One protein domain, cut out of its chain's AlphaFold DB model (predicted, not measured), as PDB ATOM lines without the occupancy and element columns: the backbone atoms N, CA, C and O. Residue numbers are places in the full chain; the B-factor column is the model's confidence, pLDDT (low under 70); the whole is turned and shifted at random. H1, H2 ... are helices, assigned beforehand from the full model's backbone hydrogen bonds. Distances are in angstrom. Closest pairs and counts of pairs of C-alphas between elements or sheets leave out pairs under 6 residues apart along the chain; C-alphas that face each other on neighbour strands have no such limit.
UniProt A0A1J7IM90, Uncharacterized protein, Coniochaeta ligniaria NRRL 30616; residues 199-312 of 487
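Overview. This is residues 199 to 312 of the 487 residues of an uncharacterized protein of Coniochaeta ligniaria NRRL 30616 (UniProt A0A1J7IM90). Picture three helices, H3, H2 and H5, set roughly in one layer with H2 between the other two, and a long helix, H4, crossing over one face of that layer. H1 is a short helix on the same face as H4, packed on residues 220 to 225 of H2 and residues 260 to 264 of H4, and the loop residues 277 to 282 stick out beyond the far end of H4. The printed part has 114 residues with five named helices, H1 to H5 in that order, and no named strand; the class is all helix. The whole is compact, with a radius of gyration of the C-alphas of 14.5 A, and flat, spanning 42 by 36 by 19 A.

Arrangement. Start with H1, residues 199 to 204, which touches H2, residues 217 to 236, at 84 degrees, about perpendicular; look at the C-alphas of Leu 204 and Val 221, their closest, 4.9 A apart. H3, residues 244 to 252, forms a helical hairpin with H2: they touch and run opposite ways at a steep tilt of 42 degrees, closest at the C-alphas of Phe 235 and Tyr 245, 6.3 A apart. H4, residues 258 to 275, touches H2 about perpendicular, at 79 degrees, closest at the C-alphas of Phe 229 and Leu 265, 7.3 A apart. H4 also touches H3 about perpendicular, at 79 degrees, with the C-alphas of Asp 247 and Ser 258 closest at 4.9 A. H5, residues 290 to 304, touches H2 the same way at a shallow tilt of 26 degrees, closest at the C-alphas of Ile 226 and Leu 295, 5.5 A apart. H1 and H3, H1 and H5, and H3 and H5 are apart. In H1, H2, H3, H4 and H5 every O i to N i+4 pair is within hydrogen-bond range.

Along the chain. Find C-alpha 199 at (9.104, 57.716, 21.395), where H1 begins; it is 8.5 A long. H2 begins at C-alpha 217, at (13.062, 56.958, 5.713), and measures 28.6 A. H3 measures 12.3 A and H4 25.8 A. H5 measures 21.4 A and ends at C-alpha 304, at (-11.106, 41.766, 11.491).

Size, cuts and confidence. The C-alphas of Glu 214 and Lys 312, the two farthest apart, are 43.5 A apart. The printed part has no cut; the links H1 to H2 and H4 to H5 are long. The mean pLDDT of the printed part is 80.1, and it is under 70 in residues 208 to 210, 237 to 244, 277 to 282 and 306 to 312.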
ATOM      1  N   HIS A 199       8.780  59.145  21.282       79.12
ATOM      2  CA  HIS A 199       9.104  57.716  21.395       79.12
ATOM      3  C   HIS A 199       8.400  56.798  20.394       79.12
ATOM      4  O   HIS A 199       8.815  55.656  20.215       79.12
ATOM      5  N   MET A 200       7.342  57.274  19.735       83.31
ATOM      6  CA  MET A 200       6.749  56.573  18.601       83.31
ATOM      7  C   MET A 200       7.523  56.852  17.303       83.31
ATOM      8  O   MET A 200       7.633  55.949  16.479       83.31
ATOM      9  N   LYS A 201       8.110  58.048  17.144       87.19
ATOM     10  CA  LYS A 201       9.099  58.330  16.089       87.19
ATOM     11  C   LYS A 201      10.387  57.545  16.333       87.19
ATOM     12  O   LYS A 201      10.785  56.798  15.453       87.19
ATOM     13  N   ASP A 202      10.952  57.612  17.540       86.25
ATOM     14  CA  ASP A 202      12.176  56.897  17.943       86.25
ATOM     15  C   ASP A 202      12.085  55.382  17.651       86.25
ATOM     16  O   ASP A 202      13.073  54.749  17.296       86.25
ATOM     17  N   VAL A 203      10.884  54.802  17.786       83.88
ATOM     18  CA  VAL A 203      10.589  53.400  17.453       83.88
ATOM     19  C   VAL A 203      10.427  53.164  15.948       83.88
ATOM     20  O   VAL A 203      10.987  52.206  15.423       83.88
ATOM     21  N   LEU A 204       9.638  53.985  15.246       89.69
ATOM     22  CA  LEU A 204       9.312  53.748  13.835       89.69
ATOM     23  C   LEU A 204      10.436  54.161  12.876       89.69
ATOM     24  O   LEU A 204      10.548  53.583  11.800       89.69
ATOM     25  N   GLU A 205      11.267  55.130  13.252       92.25
ATOM     26  CA  GLU A 205      12.374  55.655  12.443       92.25
ATOM     27  C   GLU A 205      13.701  54.908  12.673       92.25
ATOM     28  O   GLU A 205      14.696  55.252  12.040       92.25
ATOM     29  N   LYS A 206      13.743  53.899  13.558       87.25
ATOM     30  CA  LYS A 206      14.959  53.118  13.828       87.25
ATOM     31  C   LYS A 206      15.271  52.149  12.680       87.25
ATOM     32  O   LYS A 206      14.411  51.354  12.305       87.25
ATOM     33  N   CYS A 207      16.508  52.161  12.184       75.75
ATOM     34  CA  CYS A 207      16.977  51.235  11.150       75.75
ATOM     35  C   CYS A 207      16.981  49.771  11.643       75.75
ATOM     36  O   CYS A 207      16.285  48.926  11.069       75.75
ATOM     37  N   ASP A 208      17.695  49.462  12.740       67.06
ATOM     38  CA  ASP A 208      17.805  48.068  13.200       67.06
ATOM     39  C   ASP A 208      16.497  47.521  13.798       67.06
ATOM     40  O   ASP A 208      15.896  48.189  14.650       67.06
ATOM     41  N   PRO A 209      16.152  46.245  13.523       60.50
ATOM     42  CA  PRO A 209      16.930  45.265  12.747       60.50
ATOM     43  C   PRO A 209      16.464  45.107  11.285       60.50
ATOM     44  O   PRO A 209      16.748  44.087  10.668       60.50
ATOM     45  N   LEU A 210      15.675  46.043  10.743       63.84
ATOM     46  CA  LEU A 210      14.853  45.806   9.542       63.84
ATOM     47  C   LEU A 210      15.261  46.593   8.296       63.84
ATOM     48  O   LEU A 210      14.725  46.331   7.214       63.84
ATOM     49  N   SER A 211      16.131  47.587   8.443       76.19
ATOM     50  CA  SER A 211      16.506  48.524   7.383       76.19
ATOM     51  C   SER A 211      17.982  48.882   7.495       76.19
ATOM     52  O   SER A 211      18.499  48.955   8.607       76.19
ATOM     53  N   GLY A 212      18.651  49.094   6.361       77.94
ATOM     54  CA  GLY A 212      20.011  49.641   6.352       77.94
ATOM     55  C   GLY A 212      20.006  51.163   6.510       77.94
ATOM     56  O   GLY A 212      18.961  51.792   6.372       77.94
ATOM     57  N   ASP A 213      21.169  51.770   6.732       83.56
ATOM     58  CA  ASP A 213      21.284  53.239   6.807       83.56
ATOM     59  C   ASP A 213      20.979  53.940   5.465       83.56
ATOM     60  O   ASP A 213      20.600  55.110   5.442       83.56
ATOM     61  N   GLU A 214      21.071  53.197   4.357       88.38
ATOM     62  CA  GLU A 214      20.705  53.621   2.996       88.38
ATOM     63  C   GLU A 214      19.197  53.463   2.682       88.38
ATOM     64  O   GLU A 214      18.744  53.841   1.599       88.38
ATOM     65  N   ASP A 215      18.392  52.865   3.576       87.25
ATOM     66  CA  ASP A 215      16.952  52.703   3.342       87.25
ATOM     67  C   ASP A 215      16.206  54.034   3.512       87.25
ATOM     68  O   ASP A 215      16.237  54.689   4.555       87.25
ATOM     69  N   ASP A 216      15.443  54.388   2.482       92.62
ATOM     70  CA  ASP A 216      14.622  55.592   2.429       92.62
ATOM     71  C   ASP A 216      13.708  55.702   3.670       92.62
ATOM     72  O   ASP A 216      13.001  54.756   4.023       92.62
ATOM     73  N   LYS A 217      13.673  56.849   4.364       91.75
ATOM     74  CA  LYS A 217      13.062  56.958   5.713       91.75
ATOM     75  C   LYS A 217      11.586  56.522   5.775       91.75
ATOM     76  O   LYS A 217      11.102  56.060   6.809       91.75
ATOM     77  N   LYS A 218      10.865  56.642   4.658       92.88
ATOM     78  CA  LYS A 218       9.490  56.140   4.483       92.88
ATOM     79  C   LYS A 218       9.427  54.607   4.441       92.88
ATOM     80  O   LYS A 218       8.507  54.018   5.000       92.88
ATOM     81  N   VAL A 219      10.408  53.954   3.819       90.94
ATOM     82  CA  VAL A 219      10.562  52.491   3.797       90.94
ATOM     83  C   VAL A 219      10.828  51.960   5.207       90.94
ATOM     84  O   VAL A 219      10.147  51.019   5.609       90.94
ATOM     85  N   VAL A 220      11.713  52.604   5.980       90.88
ATOM     86  CA  VAL A 220      11.997  52.251   7.388       90.88
ATOM     87  C   VAL A 220      10.712  52.250   8.229       90.88
ATOM     88  O   VAL A 220      10.331  51.225   8.800       90.88
ATOM     89  N   VAL A 221       9.975  53.370   8.223       92.12
ATOM     90  CA  VAL A 221       8.714  53.530   8.971       92.12
ATOM     91  C   VAL A 221       7.663  52.496   8.551       92.12
ATOM     92  O   VAL A 221       6.992  51.917   9.411       92.12
ATOM     93  N   LEU A 222       7.531  52.210   7.251       91.56
ATOM     94  CA  LEU A 222       6.592  51.199   6.757       91.56
ATOM     95  C   LEU A 222       6.997  49.775   7.174       91.56
ATOM     96  O   LEU A 222       6.139  49.042   7.666       91.56
ATOM     97  N   ARG A 223       8.275  49.383   7.045       89.12
ATOM     98  CA  ARG A 223       8.778  48.061   7.481       89.12
ATOM     99  C   ARG A 223       8.535  47.836   8.974       89.12
ATOM    100  O   ARG A 223       7.945  46.822   9.349       89.12
ATOM    101  N   ASN A 224       8.913  48.808   9.806       88.81
ATOM    102  CA  ASN A 224       8.730  48.749  11.257       88.81
ATOM    103  C   ASN A 224       7.243  48.659  11.639       88.81
ATOM    104  O   ASN A 224       6.865  47.823  12.462       88.81
ATOM    105  N   THR A 225       6.371  49.437  10.989       91.81
ATOM    106  CA  THR A 225       4.920  49.360  11.230       91.81
ATOM    107  C   THR A 225       4.346  47.995  10.830       91.81
ATOM    108  O   THR A 225       3.571  47.410  11.589       91.81
ATOM    109  N   ILE A 226       4.741  47.442   9.677       90.50
ATOM    110  CA  ILE A 226       4.283  46.115   9.233       90.50
ATOM    111  C   ILE A 226       4.720  45.026  10.225       90.50
ATOM    112  O   ILE A 226       3.909  44.157  10.550       90.50
ATOM    113  N   LEU A 227       5.950  45.084  10.757       86.19
ATOM    114  CA  LEU A 227       6.397  44.128  11.777       86.19
ATOM    115  C   LEU A 227       5.567  44.243  13.065       86.19
ATOM    116  O   LEU A 227       5.110  43.220  13.575       86.19
ATOM    117  N   VAL A 228       5.306  45.463  13.554       89.31
ATOM    118  CA  VAL A 228       4.442  45.697  14.729       89.31
ATOM    119  C   VAL A 228       3.080  45.019  14.549       89.31
ATOM    120  O   VAL A 228       2.640  44.296  15.444       89.31
ATOM    121  N   PHE A 229       2.432  45.181  13.389       89.81
ATOM    122  CA  PHE A 229       1.135  44.552  13.120       89.81
ATOM    123  C   PHE A 229       1.216  43.035  12.900       89.81
ATOM    124  O   PHE A 229       0.361  42.319  13.414       89.81
ATOM    125  N   ARG A 230       2.250  42.506  12.230       85.81
ATOM    126  CA  ARG A 230       2.433  41.048  12.085       85.81
ATOM    127  C   ARG A 230       2.639  40.353  13.431       85.81
ATOM    128  O   ARG A 230       1.985  39.345  13.697       85.81
ATOM    129  N   ILE A 231       3.485  40.908  14.302       82.31
ATOM    130  CA  ILE A 231       3.677  40.379  15.658       82.31
ATOM    131  C   ILE A 231       2.378  40.540  16.469       82.31
ATOM    132  O   ILE A 231       1.973  39.610  17.166       82.31
ATOM    133  N   ALA A 232       1.653  41.652  16.326       84.44
ATOM    134  CA  ALA A 232       0.365  41.826  16.992       84.44
ATOM    135  C   ALA A 232      -0.704  40.808  16.535       84.44
ATOM    136  O   ALA A 232      -1.397  40.253  17.387       84.44
ATOM    137  N   ASN A 233      -0.785  40.483  15.239       82.50
ATOM    138  CA  ASN A 233      -1.701  39.466  14.702       82.50
ATOM    139  C   ASN A 233      -1.364  38.061  15.223       82.50
ATOM    140  O   ASN A 233      -2.268  37.331  15.636       82.50
ATOM    141  N   LEU A 234      -0.074  37.714  15.323       78.31
ATOM    142  CA  LEU A 234       0.363  36.482  15.989       78.31
ATOM    143  C   LEU A 234      -0.116  36.432  17.451       78.31
ATOM    144  O   LEU A 234      -0.648  35.413  17.894       78.31
ATOM    145  N   PHE A 235       0.035  37.523  18.208       75.38
ATOM    146  CA  PHE A 235      -0.357  37.560  19.620       75.38
ATOM    147  C   PHE A 235      -1.877  37.689  19.863       75.38
ATOM    148  O   PHE A 235      -2.354  37.238  20.910       75.38
ATOM    149  N   LEU A 236      -2.663  38.213  18.912       71.81
ATOM    150  CA  LEU A 236      -4.128  38.343  19.023       71.81
ATOM    151  C   LEU A 236      -4.848  36.999  19.226       71.81
ATOM    152  O   LEU A 236      -5.867  36.943  19.921       71.81
ATOM    153  N   ALA A 237      -4.285  35.891  18.729       62.78
ATOM    154  CA  ALA A 237      -4.794  34.533  18.966       62.78
ATOM    155  C   ALA A 237      -4.814  34.112  20.460       62.78
ATOM    156  O   ALA A 237      -5.368  33.059  20.812       62.78
ATOM    157  N   PHE A 238      -4.226  34.930  21.342       59.62
ATOM    158  CA  PHE A 238      -4.061  34.705  22.780       59.62
ATOM    159  C   PHE A 238      -4.608  35.883  23.615       59.62
ATOM    160  O   PHE A 238      -4.098  36.204  24.687       59.62
ATOM    161  N   ALA A 239      -5.689  36.519  23.147       53.75
ATOM    162  CA  ALA A 239      -6.358  37.656  23.790       53.75
ATOM    163  C   ALA A 239      -7.053  37.363  25.151       53.75
ATOM    164  O   ALA A 239      -7.925  38.124  25.576       53.75
ATOM    165  N   ASP A 240      -6.694  36.293  25.876       54.88
ATOM    166  CA  ASP A 240      -7.158  36.073  27.259       54.88
ATOM    167  C   ASP A 240      -6.501  37.033  28.272       54.88
ATOM    168  O   ASP A 240      -7.021  37.215  29.376       54.88
ATOM    169  N   ARG A 241      -5.391  37.683  27.890       55.53
ATOM    170  CA  ARG A 241      -4.585  38.573  28.739       55.53
ATOM    171  C   ARG A 241      -4.167  39.862  28.015       55.53
ATOM    172  O   ARG A 241      -3.006  40.065  27.671       55.53
ATOM    173  N   GLY A 242      -5.136  40.765  27.848       58.88
ATOM    174  CA  GLY A 242      -5.068  41.969  27.001       58.88
ATOM    175  C   GLY A 242      -3.959  43.012  27.252       58.88
ATOM    176  O   GLY A 242      -3.812  43.907  26.429       58.88
ATOM    177  N   HIS A 243      -3.203  42.934  28.352       63.81
ATOM    178  CA  HIS A 243      -2.039  43.800  28.620       63.81
ATOM    179  C   HIS A 243      -0.715  43.044  28.446       63.81
ATOM    180  O   HIS A 243       0.138  43.491  27.687       63.81
ATOM    181  N   TYR A 244      -0.598  41.844  29.030       67.62
ATOM    182  CA  TYR A 244       0.602  40.999  28.929       67.62
ATOM    183  C   TYR A 244       1.049  40.708  27.486       67.62
ATOM    184  O   TYR A 244       2.232  40.460  27.260       67.62
ATOM    185  N   TYR A 245       0.133  40.700  26.508       74.88
ATOM    186  CA  TYR A 245       0.519  40.510  25.108       74.88
ATOM    187  C   TYR A 245       1.226  41.747  24.523       74.88
ATOM    188  O   TYR A 245       2.145  41.582  23.731       74.88
ATOM    189  N   LEU A 246       0.874  42.970  24.942       81.19
ATOM    190  CA  LEU A 246       1.567  44.194  24.516       81.19
ATOM    191  C   LEU A 246       2.981  44.265  25.110       81.19
ATOM    192  O   LEU A 246       3.900  44.720  24.437       81.19
ATOM    193  N   ASP A 247       3.165  43.772  26.340       82.19
ATOM    194  CA  ASP A 247       4.489  43.629  26.966       82.19
ATOM    195  C   ASP A 247       5.351  42.586  26.233       82.19
ATOM    196  O   ASP A 247       6.554  42.782  26.062       82.19
ATOM    197  N   ALA A 248       4.736  41.502  25.744       78.06
ATOM    198  CA  ALA A 248       5.411  40.506  24.913       78.06
ATOM    199  C   ALA A 248       5.798  41.065  23.532       78.06
ATOM    200  O   ALA A 248       6.954  40.930  23.147       78.06
ATOM    201  N   ILE A 249       4.884  41.753  22.831       81.38
ATOM    202  CA  ILE A 249       5.183  42.428  21.553       81.38
ATOM    203  C   ILE A 249       6.329  43.433  21.738       81.38
ATOM    204  O   ILE A 249       7.276  43.429  20.957       81.38
ATOM    205  N   ALA A 250       6.279  44.266  22.786       84.56
ATOM    206  CA  ALA A 250       7.330  45.244  23.061       84.56
ATOM    207  C   ALA A 250       8.688  44.574  23.298       84.56
ATOM    208  O   ALA A 250       9.672  44.963  22.674       84.56
ATOM    209  N   LYS A 251       8.739  43.526  24.132       82.44
ATOM    210  CA  LYS A 251       9.975  42.773  24.379       82.44
ATOM    211  C   LYS A 251      10.533  42.126  23.107       82.44
ATOM    212  O   LYS A 251      11.747  42.098  22.933       82.44
ATOM    213  N   ASP A 252       9.668  41.617  22.237       74.00
ATOM    214  CA  ASP A 252      10.067  40.906  21.018       74.00
ATOM    215  C   ASP A 252      10.568  41.854  19.918       74.00
ATOM    216  O   ASP A 252      11.428  41.475  19.132       74.00
ATOM    217  N   LEU A 253      10.093  43.102  19.923       76.56
ATOM    218  CA  LEU A 253      10.583  44.204  19.089       76.56
ATOM    219  C   LEU A 253      11.800  44.944  19.689       76.56
ATOM    220  O   LEU A 253      12.247  45.950  19.137       76.56
ATOM    221  N   GLY A 254      12.299  44.532  20.860       76.12
ATOM    222  CA  GLY A 254      13.345  45.266  21.589       76.12
ATOM    223  C   GLY A 254      12.914  46.660  22.076       76.12
ATOM    224  O   GLY A 254      13.753  47.517  22.339       76.12
ATOM    225  N   HIS A 255      11.609  46.922  22.177       79.62
ATOM    226  CA  HIS A 255      11.049  48.211  22.576       79.62
ATOM    227  C   HIS A 255      10.923  48.343  24.100       79.62
ATOM    228  O   HIS A 255      10.417  47.459  24.789       79.62
ATOM    229  N   VAL A 256      11.279  49.522  24.618       73.56
ATOM    230  CA  VAL A 256      11.301  49.829  26.062       73.56
ATOM    231  C   VAL A 256       9.901  49.871  26.701       73.56
ATOM    232  O   VAL A 256       9.776  49.733  27.916       73.56
ATOM    233  N   SER A 257       8.822  50.063  25.926       85.75
ATOM    234  CA  SER A 257       7.466  50.150  26.489       85.75
ATOM    235  C   SER A 257       6.354  49.623  25.581       85.75
ATOM    236  O   SER A 257       6.176  50.070  24.445       85.75
ATOM    237  N   SER A 258       5.498  48.779  26.159       87.00
ATOM    238  CA  SER A 258       4.199  48.364  25.615       87.00
ATOM    239  C   SER A 258       3.232  49.525  25.377       87.00
ATOM    240  O   SER A 258       2.343  49.425  24.527       87.00
ATOM    241  N   ARG A 259       3.436  50.669  26.046       88.31
ATOM    242  CA  ARG A 259       2.706  51.913  25.770       88.31
ATOM    243  C   ARG A 259       2.952  52.407  24.343       88.31
ATOM    244  O   ARG A 259       1.995  52.788  23.678       88.31
ATOM    245  N   HIS A 260       4.199  52.363  23.868       86.88
ATOM    246  CA  HIS A 260       4.564  52.853  22.534       86.88
ATOM    247  C   HIS A 260       4.013  51.920  21.447       86.88
ATOM    248  O   HIS A 260       3.377  52.393  20.509       86.88
ATOM    249  N   VAL A 261       4.118  50.597  21.646       87.19
ATOM    250  CA  VAL A 261       3.447  49.584  20.805       87.19
ATOM    251  C   VAL A 261       1.946  49.864  20.705       87.19
ATOM    252  O   VAL A 261       1.405  49.938  19.604       87.19
ATOM    253  N   LYS A 262       1.267  50.081  21.841       87.50
ATOM    254  CA  LYS A 262      -0.169  50.388  21.839       87.50
ATOM    255  C   LYS A 262      -0.478  51.678  21.073       87.50
ATOM    256  O   LYS A 262      -1.451  51.708  20.332       87.50
ATOM    257  N   GLN A 263       0.339  52.723  21.219       89.31
ATOM    258  CA  GLN A 263       0.150  53.988  20.500       89.31
ATOM    259  C   GLN A 263       0.306  53.830  18.980       89.31
ATOM    260  O   GLN A 263      -0.476  54.429  18.246       89.31
ATOM    261  N   ILE A 264       1.235  52.990  18.507       90.38
ATOM    262  CA  ILE A 264       1.377  52.655  17.078       90.38
ATOM    263  C   ILE A 264       0.120  51.940  16.573       90.38
ATOM    264  O   ILE A 264      -0.478  52.376  15.588       90.38
ATOM    265  N   LEU A 265      -0.317  50.890  17.280       90.69
ATOM    266  CA  LEU A 265      -1.518  50.129  16.927       90.69
ATOM    267  C   LEU A 265      -2.767  51.028  16.902       90.69
ATOM    268  O   LEU A 265      -3.471  51.066  15.895       90.69
ATOM    269  N   ASP A 266      -3.005  51.806  17.965       89.56
ATOM    270  CA  ASP A 266      -4.128  52.748  18.074       89.56
ATOM    271  C   ASP A 266      -4.126  53.782  16.927       89.56
ATOM    272  O   ASP A 266      -5.180  54.094  16.370       89.56
ATOM    273  N   HIS A 267      -2.953  54.319  16.567       90.62
ATOM    274  CA  HIS A 267      -2.806  55.363  15.550       90.62
ATOM    275  C   HIS A 267      -3.108  54.846  14.139       90.62
ATOM    276  O   HIS A 267      -3.939  55.430  13.440       90.62
ATOM    277  N   TYR A 268      -2.491  53.732  13.731       92.56
ATOM    278  CA  TYR A 268      -2.710  53.159  12.400       92.56
ATOM    279  C   TYR A 268      -4.110  52.549  12.258       92.56
ATOM    280  O   TYR A 268      -4.746  52.761  11.228       92.56
ATOM    281  N   VAL A 269      -4.656  51.893  13.293       90.69
ATOM    282  CA  VAL A 269      -6.060  51.432  13.286       90.69
ATOM    283  C   VAL A 269      -7.025  52.615  13.193       90.69
ATOM    284  O   VAL A 269      -7.959  52.576  12.395       90.69
ATOM    285  N   GLY A 270      -6.787  53.701  13.936       89.69
ATOM    286  CA  GLY A 270      -7.594  54.921  13.844       89.69
ATOM    287  C   GLY A 270      -7.571  55.545  12.444       89.69
ATOM    288  O   GLY A 270      -8.627  55.846  11.886       89.69
ATOM    289  N   ALA A 271      -6.385  55.677  11.842       90.31
ATOM    290  CA  ALA A 271      -6.222  56.196  10.482       90.31
ATOM    291  C   ALA A 271      -6.828  55.268   9.407       90.31
ATOM    292  O   ALA A 271      -7.338  55.753   8.395       90.31
ATOM    293  N   ARG A 272      -6.823  53.947   9.633       91.25
ATOM    294  CA  ARG A 272      -7.431  52.947   8.742       91.25
ATOM    295  C   ARG A 272      -8.956  52.963   8.806       91.25
ATOM    296  O   ARG A 272      -9.613  53.031   7.771       91.25
ATOM    297  N   LEU A 273      -9.532  53.003  10.007       87.56
ATOM    298  CA  LEU A 273     -10.982  53.134  10.202       87.56
ATOM    299  C   LEU A 273     -11.513  54.477   9.666       87.56
ATOM    300  O   LEU A 273     -12.611  54.526   9.119       87.56
ATOM    301  N   ALA A 274     -10.715  55.549   9.735       88.38
ATOM    302  CA  ALA A 274     -11.025  56.827   9.089       88.38
ATOM    303  C   ALA A 274     -10.956  56.774   7.545       88.38
ATOM    304  O   ALA A 274     -11.634  57.555   6.873       88.38
ATOM    305  N   PHE A 275     -10.189  55.843   6.962       85.62
ATOM    306  CA  PHE A 275     -10.208  55.564   5.521       85.62
ATOM    307  C   PHE A 275     -11.400  54.686   5.103       85.62
ATOM    308  O   PHE A 275     -12.002  54.931   4.050       85.62
ATOM    309  N   TRP A 276     -11.781  53.706   5.928       81.44
ATOM    310  CA  TRP A 276     -12.822  52.711   5.636       81.44
ATOM    311  C   TRP A 276     -14.128  52.846   6.470       81.44
ATOM    312  O   TRP A 276     -14.674  51.837   6.909       81.44
ATOM    313  N   PRO A 277     -14.730  54.044   6.658       65.62
ATOM    314  CA  PRO A 277     -16.005  54.174   7.371       65.62
ATOM    315  C   PRO A 277     -17.224  53.808   6.501       65.62
ATOM    316  O   PRO A 277     -18.360  53.904   6.957       65.62
ATOM    317  N   HIS A 278     -17.017  53.460   5.224       60.25
ATOM    318  CA  HIS A 278     -18.080  53.351   4.225       60.25
ATOM    319  C   HIS A 278     -18.111  51.941   3.608       60.25
ATOM    320  O   HIS A 278     -17.153  51.573   2.926       60.25
ATOM    321  N   PRO A 279     -19.219  51.176   3.718       60.56
ATOM    322  CA  PRO A 279     -19.293  49.773   3.276       60.56
ATOM    323  C   PRO A 279     -19.249  49.564   1.749       60.56
ATOM    324  O   PRO A 279     -19.385  48.441   1.278       60.56
ATOM    325  N   LYS A 280     -19.081  50.641   0.969       67.94
ATOM    326  CA  LYS A 280     -18.903  50.616  -0.493       67.94
ATOM    327  C   LYS A 280     -17.460  50.898  -0.934       67.94
ATOM    328  O   LYS A 280     -17.172  50.792  -2.122       67.94
ATOM    329  N   ARG A 281     -16.556  51.287  -0.023       62.44
ATOM    330  CA  ARG A 281     -15.125  51.388  -0.349       62.44
ATOM    331  C   ARG A 281     -14.512  49.982  -0.342       62.44
ATOM    332  O   ARG A 281     -14.827  49.220   0.577       62.44
ATOM    333  N   PRO A 282     -13.634  49.638  -1.306       63.88
ATOM    334  CA  PRO A 282     -12.761  48.482  -1.139       63.88
ATOM    335  C   PRO A 282     -11.904  48.713   0.108       63.88
ATOM    336  O   PRO A 282     -11.544  49.857   0.393       63.88
ATOM    337  N   ALA A 283     -11.597  47.648   0.849       71.12
ATOM    338  CA  ALA A 283     -10.815  47.761   2.076       71.12
ATOM    339  C   ALA A 283      -9.437  48.378   1.760       71.12
ATOM    340  O   ALA A 283      -9.140  49.520   2.123       71.12
ATOM    341  N   THR A 284      -8.627  47.688   0.959       83.75
ATOM    342  CA  THR A 284      -7.372  48.215   0.401       83.75
ATOM    343  C   THR A 284      -7.635  48.928  -0.936       83.75
ATOM    344  O   THR A 284      -8.225  48.320  -1.835       83.75
ATOM    345  N   PRO A 285      -7.251  50.212  -1.104       85.00
ATOM    346  CA  PRO A 285      -7.459  50.932  -2.360       85.00
ATOM    347  C   PRO A 285      -6.525  50.444  -3.468       85.00
ATOM    348  O   PRO A 285      -5.410  50.002  -3.211       85.00
ATOM    349  N   SER A 286      -6.948  50.610  -4.722       85.62
ATOM    350  CA  SER A 286      -6.166  50.229  -5.908       85.62
ATOM    351  C   SER A 286      -4.865  51.020  -6.097       85.62
ATOM    352  O   SER A 286      -3.984  50.540  -6.804       85.62
ATOM    353  N   THR A 287      -4.714  52.192  -5.467       87.19
ATOM    354  CA  THR A 287      -3.450  52.957  -5.464       87.19
ATOM    355  C   THR A 287      -2.402  52.372  -4.518       87.19
ATOM    356  O   THR A 287      -1.211  52.602  -4.714       87.19
ATOM    357  N   ALA A 288      -2.815  51.590  -3.512       87.94
ATOM    358  CA  ALA A 288      -1.886  50.981  -2.575       87.94
ATOM    359  C   ALA A 288      -1.054  49.904  -3.284       87.94
ATOM    360  O   ALA A 288      -1.563  48.880  -3.749       87.94
ATOM    361  N   THR A 289       0.254  50.134  -3.324       88.00
ATOM    362  CA  THR A 289       1.256  49.246  -3.920       88.00
ATOM    363  C   THR A 289       2.360  48.943  -2.906       88.00
ATOM    364  O   THR A 289       2.485  49.623  -1.883       88.00
ATOM    365  N   GLY A 290       3.133  47.879  -3.152       89.81
ATOM    366  CA  GLY A 290       4.272  47.484  -2.315       89.81
ATOM    367  C   GLY A 290       3.950  47.436  -0.815       89.81
ATOM    368  O   GLY A 290       2.970  46.819  -0.392       89.81
ATOM    369  N   LEU A 291       4.771  48.118  -0.013       89.94
ATOM    370  CA  LEU A 291       4.636  48.155   1.445       89.94
ATOM    371  C   LEU A 291       3.322  48.801   1.921       89.94
ATOM    372  O   LEU A 291       2.746  48.310   2.885       89.94
ATOM    373  N   SER A 292       2.796  49.832   1.243       92.12
ATOM    374  CA  SER A 292       1.508  50.452   1.616       92.12
ATOM    375  C   SER A 292       0.354  49.447   1.542       92.12
ATOM    376  O   SER A 292      -0.532  49.450   2.396       92.12
ATOM    377  N   ARG A 293       0.384  48.557   0.541       91.00
ATOM    378  CA  ARG A 293      -0.607  47.486   0.375       91.00
ATOM    379  C   ARG A 293      -0.480  46.421   1.457       91.00
ATOM    380  O   ARG A 293      -1.468  46.112   2.110       91.00
ATOM    381  N   ILE A 294       0.735  45.928   1.692       89.69
ATOM    382  CA  ILE A 294       1.003  44.949   2.757       89.69
ATOM    383  C   ILE A 294       0.564  45.515   4.116       89.69
ATOM    384  O   ILE A 294      -0.066  44.805   4.893       89.69
ATOM    385  N   LEU A 295       0.827  46.800   4.380       92.69
ATOM    386  CA  LEU A 295       0.398  47.473   5.604       92.69
ATOM    387  C   LEU A 295      -1.132  47.580   5.716       92.69
ATOM    388  O   LEU A 295      -1.668  47.303   6.785       92.69
ATOM    389  N   CYS A 296      -1.845  47.926   4.639       91.69
ATOM    390  CA  CYS A 296      -3.311  47.871   4.615       91.69
ATOM    391  C   CYS A 296      -3.826  46.476   4.995       91.69
ATOM    392  O   CYS A 296      -4.637  46.344   5.909       91.69
ATOM    393  N   ASP A 297      -3.308  45.445   4.326       88.06
ATOM    394  CA  ASP A 297      -3.815  44.079   4.436       88.06
ATOM    395  C   ASP A 297      -3.559  43.486   5.847       88.06
ATOM    396  O   ASP A 297      -4.430  42.803   6.389       88.06
ATOM    397  N   VAL A 298      -2.428  43.799   6.510       89.06
ATOM    398  CA  VAL A 298      -2.164  43.343   7.900       89.06
ATOM    399  C   VAL A 298      -2.895  44.153   8.978       89.06
ATOM    400  O   VAL A 298      -3.205  43.607  10.040       89.06
ATOM    401  N   VAL A 299      -3.196  45.434   8.733       90.56
ATOM    402  CA  VAL A 299      -4.020  46.243   9.653       90.56
ATOM    403  C   VAL A 299      -5.489  45.826   9.549       90.56
ATOM    404  O   VAL A 299      -6.181  45.773  10.563       90.56
ATOM    405  N   ASP A 300      -5.962  45.444   8.362       86.81
ATOM    406  CA  ASP A 300      -7.300  44.873   8.198       86.81
ATOM    407  C   ASP A 300      -7.399  43.483   8.840       86.81
ATOM    408  O   ASP A 300      -8.375  43.213   9.538       86.81
ATOM    409  N   GLU A 301      -6.374  42.631   8.703       83.94
ATOM    410  CA  GLU A 301      -6.251  41.364   9.447       83.94
ATOM    411  C   GLU A 301      -6.343  41.595  10.971       83.94
ATOM    412  O   GLU A 301      -7.075  40.878  11.662       83.94
ATOM    413  N   PHE A 302      -5.684  42.639  11.493       85.31
ATOM    414  CA  PHE A 302      -5.751  43.035  12.907       85.31
ATOM    415  C   PHE A 302      -7.162  43.478  13.326       85.31
ATOM    416  O   PHE A 302      -7.675  43.042  14.358       85.31
ATOM    417  N   ILE A 303      -7.811  44.326  12.520       84.44
ATOM    418  CA  ILE A 303      -9.161  44.850  12.786       84.44
ATOM    419  C   ILE A 303     -10.204  43.721  12.740       84.44
ATOM    420  O   ILE A 303     -11.005  43.590  13.665       84.44
ATOM    421  N   LEU A 304     -10.170  42.880  11.702       77.81
ATOM    422  CA  LEU A 304     -11.106  41.766  11.491       77.81
ATOM    423  C   LEU A 304     -10.904  40.614  12.490       77.81
ATOM    424  O   LEU A 304     -11.832  39.846  12.742       77.81
ATOM    425  N   SER A 305      -9.721  40.515  13.105       73.62
ATOM    426  CA  SER A 305      -9.461  39.601  14.226       73.62
ATOM    427  C   SER A 305     -10.160  40.026  15.531       73.62
ATOM    428  O   SER A 305     -10.268  39.231  16.471       73.62
ATOM    429  N   GLY A 306     -10.695  41.252  15.607       67.81
ATOM    430  CA  GLY A 306     -11.669  41.636  16.626       67.81
ATOM    431  C   GLY A 306     -13.066  41.084  16.285       67.81
ATOM    432  O   GLY A 306     -13.562  41.363  15.198       67.81
ATOM    433  N   PRO A 307     -13.753  40.353  17.199       52.09
ATOM    434  CA  PRO A 307     -13.717  40.612  18.637       52.09
ATOM    435  C   PRO A 307     -13.373  39.408  19.544       52.09
ATOM    436  O   PRO A 307     -14.107  38.423  19.638       52.09
ATOM    437  N   TRP A 308     -12.324  39.587  20.355       58.44
ATOM    438  CA  TRP A 308     -12.238  39.206  21.780       58.44
ATOM    439  C   TRP A 308     -12.779  37.830  22.236       58.44
ATOM    440  O   TRP A 308     -13.396  37.721  23.304       58.44
ATOM    441  N   ARG A 309     -12.493  36.734  21.522       48.00
ATOM    442  CA  ARG A 309     -12.651  35.389  22.110       48.00
ATOM    443  C   ARG A 309     -11.503  35.110  23.089       48.00
ATOM    444  O   ARG A 309     -10.340  35.054  22.701       48.00
ATOM    445  N   ARG A 310     -11.834  34.921  24.375       46.53
ATOM    446  CA  ARG A 310     -10.880  34.659  25.477       46.53
ATOM    447  C   ARG A 310     -10.245  33.261  25.370       46.53
ATOM    448  O   ARG A 310     -10.629  32.336  26.087       46.53
ATOM    449  N   TYR A 311      -9.281  33.090  24.470       49.19
ATOM    450  CA  TYR A 311      -8.561  31.830  24.287       49.19
ATOM    451  C   TYR A 311      -7.512  31.600  25.382       49.19
ATOM    452  O   TYR A 311      -6.438  32.192  25.334       49.19
ATOM    453  N   LYS A 312      -7.788  30.685  26.326       54.97
ATOM    454  CA  LYS A 312      -6.825  30.290  27.372       54.97
ATOM    455  C   LYS A 312      -5.479  29.864  26.767       54.97
ATOM    456  O   LYS A 312      -5.408  28.878  26.028       54.97
TER     457      LYS A 312